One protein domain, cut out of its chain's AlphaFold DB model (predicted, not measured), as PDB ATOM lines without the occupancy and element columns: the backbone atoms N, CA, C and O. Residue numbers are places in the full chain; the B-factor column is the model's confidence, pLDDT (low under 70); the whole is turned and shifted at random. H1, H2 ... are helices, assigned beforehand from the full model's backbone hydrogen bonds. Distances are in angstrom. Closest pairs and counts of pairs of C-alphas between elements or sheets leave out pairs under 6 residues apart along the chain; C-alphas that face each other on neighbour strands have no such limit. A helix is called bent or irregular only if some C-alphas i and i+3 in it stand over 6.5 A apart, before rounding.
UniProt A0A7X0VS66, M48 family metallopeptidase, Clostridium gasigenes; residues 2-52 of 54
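Overview. This is residues 2 to 52 of the 54 residues of the protein "M48 family metallopeptidase" of Clostridium gasigenes (UniProt A0A7X0VS66). One long helix, H1, makes the length of the model, and the chain folds back over it in two shorter helices: H2 packs on its last part and H3 on its first part. The printed part has 51 residues with three named helices in the order H1, H2, H3, all helix in class. It is compact, with a radius of gyration of the C-alphas of 10.9 A, and elongated, spanning 30 by 18 by 16 A.

Along the chain. H1, residues 2 to 19, is 26.1 A long, from C-alpha 2 at (18.487, 50.467, 42.622). H2, residues 24 to 34, is 15.5 A long. H3, residues 38 to 51, is 19.2 A long, ending at C-alpha 51 at (18.294, 37.855, 42.690); it is irregular, with C-alphas 47 and 50 7.6 A apart.

Arrangement. H1, with residues 12 to 19 alone, touches H2 in a helical hairpin, at a steep tilt of 43 degrees, opposite ways; the closest C-alphas, of Cys 16 and Tyr 27, are 5.9 A apart. H1, with residues 5 to 9 alone, touches H3, opposite ways, at a steep tilt of 67 degrees, only just short of about perpendicular; the closest C-alphas, of Ala 6 and Arg 41, are 6.3 A apart. H2 and H3 are close but not clearly touching, about perpendicular at 88 degrees; their closest C-alphas, of Ser 32 and Tyr 38, are 6.6 A apart. Every O i to N i+4 pair is within hydrogen-bond range in H1 and H2, and 8 of 10 in H3.

Size, cuts and confidence. The C-alphas farthest apart, of Glu 26 and Arg 51, are 30.4 A apart. The printed part has no cut, and both links are tight. pLDDT is under 70 at residues 2 to 3, 22 and 50 to 52.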
ATOM      1  N   ALA A   2      17.742  51.493  43.386       59.88
ATOM      2  CA  ALA A   2      18.487  50.467  42.622       59.88
ATOM      3  C   ALA A   2      17.626  49.542  41.729       59.88
ATOM      4  O   ALA A   2      18.007  49.271  40.595       59.88
ATOM      5  N   LYS A   3      16.434  49.123  42.191       66.56
ATOM      6  CA  LYS A   3      15.494  48.324  41.377       66.56
ATOM      7  C   LYS A   3      14.974  49.069  40.134       66.56
ATOM      8  O   LYS A   3      14.870  48.456  39.081       66.56
ATOM      9  N   ALA A   4      14.694  50.372  40.241       75.69
ATOM     10  CA  ALA A   4      14.176  51.164  39.121       75.69
ATOM     11  C   ALA A   4      15.225  51.294  38.005       75.69
ATOM     12  O   ALA A   4      14.941  50.974  36.860       75.69
ATOM     13  N   HIS A   5      16.476  51.612  38.357       82.75
ATOM     14  CA  HIS A   5      17.554  51.759  37.373       82.75
ATOM     15  C   HIS A   5      17.875  50.471  36.605       82.75
ATOM     16  O   HIS A   5      18.258  50.543  35.436       82.75
ATOM     17  N   ALA A   6      17.742  49.313  37.259       83.69
ATOM     18  CA  ALA A   6      17.918  48.013  36.621       83.69
ATOM     19  C   ALA A   6      16.780  47.709  35.637       83.69
ATOM     20  O   ALA A   6      17.044  47.245  34.529       83.69
ATOM     21  N   LEU A   7      15.537  48.018  36.019       86.94
ATOM     22  CA  LEU A   7      14.375  47.847  35.152       86.94
ATOM     23  C   LEU A   7      14.442  48.777  33.932       86.94
ATOM     24  O   LEU A   7      14.260  48.309  32.812       86.94
ATOM     25  N   ASP A   8      14.800  50.048  34.132       90.19
ATOM     26  CA  ASP A   8      15.010  51.012  33.044       90.19
ATOM     27  C   ASP A   8      16.055  50.503  32.046       90.19
ATOM     28  O   ASP A   8      15.848  50.558  30.835       90.19
ATOM     29  N   TYR A   9      17.172  49.963  32.550       92.00
ATOM     30  CA  TYR A   9      18.204  49.382  31.697       92.00
ATOM     31  C   TYR A   9      17.669  48.194  30.891       92.00
ATOM     32  O   TYR A   9      17.921  48.144  29.693       92.00
ATOM     33  N   ILE A  10      16.931  47.260  31.507       91.00
ATOM     34  CA  ILE A  10      16.385  46.087  30.804       91.00
ATOM     35  C   ILE A  10      15.409  46.525  29.707       91.00
ATOM     36  O   ILE A  10      15.528  46.082  28.570       91.00
ATOM     37  N   ILE A  11      14.476  47.427  30.019       92.44
ATOM     38  CA  ILE A  11      13.474  47.887  29.051       92.44
ATOM     39  C   ILE A  11      14.159  48.578  27.867       92.44
ATOM     40  O   ILE A  11      13.906  48.228  26.713       92.44
ATOM     41  N   VAL A  12      15.063  49.524  28.133       93.75
ATOM     42  CA  VAL A  12      15.760  50.257  27.067       93.75
ATOM     43  C   VAL A  12      16.688  49.333  26.271       93.75
ATOM     44  O   VAL A  12      16.773  49.483  25.052       93.75
ATOM     45  N   HIS A  13      17.337  48.357  26.917       91.75
ATOM     46  CA  HIS A  13      18.148  47.324  26.264       91.75
ATOM     47  C   HIS A  13      17.338  46.561  25.209       91.75
ATOM     48  O   HIS A  13      17.721  46.546  24.038       91.75
ATOM     49  N   GLU A  14      16.190  46.002  25.602       91.88
ATOM     50  CA  GLU A  14      15.323  45.234  24.705       91.88
ATOM     51  C   GLU A  14      14.743  46.112  23.586       91.88
ATOM     52  O   GLU A  14      14.750  45.717  22.420       91.88
ATOM     53  N   MET A  15      14.315  47.342  23.892       93.38
ATOM     54  CA  MET A  15      13.811  48.279  22.878       93.38
ATOM     55  C   MET A  15      14.881  48.641  21.838       93.38
ATOM     56  O   MET A  15      14.606  48.621  20.636       93.38
ATOM     57  N   CYS A  16      16.110  48.935  22.276       92.25
ATOM     58  CA  CYS A  16      17.222  49.229  21.369       92.25
ATOM     59  C   CYS A  16      17.571  48.012  20.506       92.25
ATOM     60  O   CYS A  16      17.850  48.162  19.316       92.25
ATOM     61  N   TYR A  17      17.533  46.807  21.081       88.31
ATOM     62  CA  TYR A  17      17.793  45.567  20.354       88.31
ATOM     63  C   TYR A  17      16.707  45.276  19.304       88.31
ATOM     64  O   TYR A  17      17.021  44.938  18.162       88.31
ATOM     65  N   MET A  18      15.428  45.496  19.635       88.81
ATOM     66  CA  MET A  18      14.317  45.377  18.681       88.81
ATOM     67  C   MET A  18      14.432  46.361  17.511       88.81
ATOM     68  O   MET A  18      14.052  46.016  16.389       88.81
ATOM     69  N   TYR A  19      14.957  47.563  17.764       87.81
ATOM     70  CA  TYR A  19      15.158  48.604  16.755       87.81
ATOM     71  C   TYR A  19      16.391  48.341  15.868       87.81
ATOM     72  O   TYR A  19      16.348  48.566  14.659       87.81
ATOM     73  N   HIS A  20      17.468  47.785  16.431       84.81
ATOM     74  CA  HIS A  20      18.726  47.486  15.736       84.81
ATOM     75  C   HIS A  20      19.060  45.984  15.757       84.81
ATOM     76  O   HIS A  20      20.084  45.567  16.296       84.81
ATOM     77  N   LYS A  21      18.222  45.160  15.112       71.75
ATOM     78  CA  LYS A  21      18.273  43.682  15.195       71.75
ATOM     79  C   LYS A  21      19.601  43.009  14.798       71.75
ATOM     80  O   LYS A  21      19.810  41.872  15.193       71.75
ATOM     81  N   ASN A  22      20.487  43.670  14.042       68.19
ATOM     82  CA  ASN A  22      21.767  43.105  13.563       68.19
ATOM     83  C   ASN A  22      22.957  44.085  13.636       68.19
ATOM     84  O   ASN A  22      24.024  43.818  13.088       68.19
ATOM     85  N   HIS A  23      22.781  45.233  14.290       79.56
ATOM     86  CA  HIS A  23      23.691  46.374  14.190       79.56
ATOM     87  C   HIS A  23      24.201  46.768  15.580       79.56
ATOM     88  O   HIS A  23      23.667  47.665  16.231       79.56
ATOM     89  N   TYR A  24      25.219  46.045  16.065       81.56
ATOM     90  CA  TYR A  24      25.743  46.197  17.432       81.56
ATOM     91  C   TYR A  24      26.292  47.604  17.710       81.56
ATOM     92  O   TYR A  24      26.120  48.138  18.804       81.56
ATOM     93  N   GLN A  25      26.925  48.237  16.719       87.88
ATOM     94  CA  GLN A  25      27.533  49.553  16.895       87.88
ATOM     95  C   GLN A  25      26.472  50.657  17.011       87.88
ATOM     96  O   GLN A  25      26.596  51.560  17.836       87.88
ATOM     97  N   GLU A  26      25.414  50.572  16.213       88.88
ATOM     98  CA  GLU A  26      24.254  51.459  16.217       88.88
ATOM     99  C   GLU A  26      23.427  51.266  17.487       88.88
ATOM    100  O   GLU A  26      23.068  52.244  18.139       88.88
ATOM    101  N   TYR A  27      23.239  50.014  17.905       91.50
ATOM    102  CA  TYR A  27      22.674  49.669  19.203       91.50
ATOM    103  C   TYR A  27      23.446  50.339  20.355       91.50
ATOM    104  O   TYR A  27      22.837  51.017  21.179       91.50
ATOM    105  N   CYS A  28      24.779  50.225  20.402       88.69
ATOM    106  CA  CYS A  28      25.586  50.836  21.464       88.69
ATOM    107  C   CYS A  28      25.505  52.369  21.446       88.69
ATOM    108  O   CYS A  28      25.431  52.995  22.506       88.69
ATOM    109  N   LYS A  29      25.479  52.987  20.259       93.62
ATOM    110  CA  LYS A  29      25.302  54.442  20.116       93.62
ATOM    111  C   LYS A  29      23.936  54.905  20.629       93.62
ATOM    112  O   LYS A  29      23.871  55.901  21.339       93.62
ATOM    113  N   LEU A  30      22.864  54.183  20.301       93.94
ATOM    114  CA  LEU A  30      21.515  54.513  20.761       93.94
ATOM    115  C   LEU A  30      21.351  54.275  22.267       93.94
ATOM    116  O   LEU A  30      20.798  55.110  22.971       93.94
ATOM    117  N   LEU A  31      21.876  53.165  22.785       93.69
ATOM    118  CA  LEU A  31      21.781  52.869  24.210       93.69
ATOM    119  C   LEU A  31      22.541  53.903  25.048       93.69
ATOM    120  O   LEU A  31      22.008  54.390  26.040       93.69
ATOM    121  N   SER A  32      23.760  54.265  24.638       94.81
ATOM    122  CA  SER A  32      24.584  55.246  25.358       94.81
ATOM    123  C   SER A  32      24.041  56.676  25.297       94.81
ATOM    124  O   SER A  32      24.341  57.465  26.191       94.81
ATOM    125  N   SER A  33      23.217  57.016  24.298       96.00
ATOM    126  CA  SER A  33      22.556  58.324  24.243       96.00
ATOM    127  C   SER A  33      21.363  58.432  25.201       96.00
ATOM    128  O   SER A  33      21.075  59.526  25.679       96.00
ATOM    129  N   ILE A  34      20.699  57.311  25.513       94.94
ATOM    130  CA  ILE A  34      19.538  57.257  26.418       94.94
ATOM    131  C   ILE A  34      19.974  56.965  27.864       94.94
ATOM    132  O   ILE A  34      19.494  57.601  28.801       94.94
ATOM    133  N   ILE A  35      20.892  56.015  28.056       94.12
ATOM    134  CA  ILE A  35      21.436  55.610  29.360       94.12
ATOM    135  C   ILE A  35      22.971  55.680  29.283       94.12
ATOM    136  O   ILE A  35      23.624  54.682  28.979       94.12
ATOM    137  N   PRO A  36      23.590  56.840  29.567       94.19
ATOM    138  CA  PRO A  36      25.044  57.005  29.468       94.19
ATOM    139  C   PRO A  36      25.835  56.092  30.417       94.19
ATOM    140  O   PRO A  36      26.970  55.724  30.134       94.19
ATOM    141  N   ASP A  37      25.227  55.690  31.535       93.94
ATOM    142  CA  ASP A  37      25.803  54.813  32.556       93.94
ATOM    143  C   ASP A  37      25.451  53.325  32.354       93.94
ATOM    144  O   ASP A  37      25.552  52.521  33.286       93.94
ATOM    145  N   TYR A  38      25.037  52.926  31.143       92.25
ATOM    146  CA  TYR A  38      24.528  51.578  30.872       92.25
ATOM    147  C   TYR A  38      25.529  50.464  31.221       92.25
ATOM    148  O   TYR A  38      25.107  49.402  31.666       92.25
ATOM    149  N   GLU A  39      26.843  50.688  31.096       91.12
ATOM    150  CA  GLU A  39      27.858  49.686  31.468       91.12
ATOM    151  C   GLU A  39      27.881  49.414  32.981       91.12
ATOM    152  O   GLU A  39      28.030  48.267  33.412       91.12
ATOM    153  N   VAL A  40      27.662  50.445  33.807       91.12
ATOM    154  CA  VAL A  40      27.565  50.297  35.269       91.12
ATOM    155  C   VAL A  40      26.321  49.488  35.621       91.12
ATOM    156  O   VAL A  40      26.392  48.545  36.411       91.12
ATOM    157  N   ARG A  41      25.188  49.803  34.984       90.56
ATOM    158  CA  ARG A  41      23.916  49.096  35.197       90.56
ATOM    159  C   ARG A  41      23.970  47.653  34.709       90.56
ATOM    160  O   ARG A  41      23.510  46.761  35.413       90.56
ATOM    161  N   LYS A  42      24.607  47.407  33.565       89.75
ATOM    162  CA  LYS A  42      24.882  46.072  33.022       89.75
ATOM    163  C   LYS A  42      25.745  45.245  33.969       89.75
ATOM    164  O   LYS A  42      25.426  44.089  34.234       89.75
ATOM    165  N   SER A  43      26.823  45.830  34.495       90.06
ATOM    166  CA  SER A  43      27.692  45.174  35.479       90.06
ATOM    167  C   SER A  43      26.927  44.840  36.760       90.06
ATOM    168  O   SER A  43      26.992  43.714  37.255       90.06
ATOM    169  N   TRP A  44      26.117  45.779  37.254       88.62
ATOM    170  CA  TRP A  44      25.241  45.542  38.396       88.62
ATOM    171  C   TRP A  44      24.255  44.395  38.122       88.62
ATOM    172  O   TRP A  44      24.165  43.464  38.916       88.62
ATOM    173  N   LEU A  45      23.586  44.387  36.966       86.62
ATOM    174  CA  LEU A  45      22.675  43.311  36.558       86.62
ATOM    175  C   LEU A  45      23.371  41.956  36.439       86.62
ATOM    176  O   LEU A  45      22.811  40.950  36.860       86.62
ATOM    177  N   LYS A  46      24.608  41.908  35.945       86.00
ATOM    178  CA  LYS A  46      25.391  40.667  35.910       86.00
ATOM    179  C   LYS A  46      25.651  40.108  37.315       86.00
ATOM    180  O   LYS A  46      25.631  38.896  37.499       86.00
ATOM    181  N   ASN A  47      25.879  40.983  38.294       85.62
ATOM    182  CA  ASN A  47      26.234  40.597  39.662       85.62
ATOM    183  C   ASN A  47      25.014  40.337  40.563       85.62
ATOM    184  O   ASN A  47      25.087  39.508  41.469       85.62
ATOM    185  N   TYR A  48      23.896  41.031  40.329       83.56
ATOM    186  CA  TYR A  48      22.725  41.030  41.215       83.56
ATOM    187  C   TYR A  48      21.417  40.603  40.527       83.56
ATOM    188  O   TYR A  48      20.437  40.328  41.216       83.56
ATOM    189  N   GLY A  49      21.387  40.495  39.196       73.06
ATOM    190  CA  GLY A  49      20.181  40.209  38.407       73.06
ATOM    191  C   GLY A  49      19.588  38.817  38.624       73.06
ATOM    192  O   GLY A  49      18.382  38.649  38.507       73.06
ATOM    193  N   VAL A  50      20.389  37.833  39.046       69.75
ATOM    194  CA  VAL A  50      19.890  36.494  39.430       69.75
ATOM    195  C   VAL A  50      18.997  36.550  40.681       69.75
ATOM    196  O   VAL A  50      18.212  35.642  40.923       69.75
ATOM    197  N   ARG A  51      19.097  37.621  41.479       64.88
ATOM    198  CA  ARG A  51      18.294  37.855  42.690       64.88
ATOM    199  C   ARG A  51      17.240  38.942  42.493       64.88
ATOM    200  O   ARG A  51      16.744  39.500  43.472       64.88
ATOM    201  N   LEU A  52      16.954  39.311  41.244       69.75
ATOM    202  CA  LEU A  52      15.901  40.268  40.950       69.75
ATOM    203  C   LEU A  52      14.549  39.554  41.095       69.75
ATOM    204  O   LEU A  52      13.999  39.052  40.123       69.75
TER     205      LEU A  52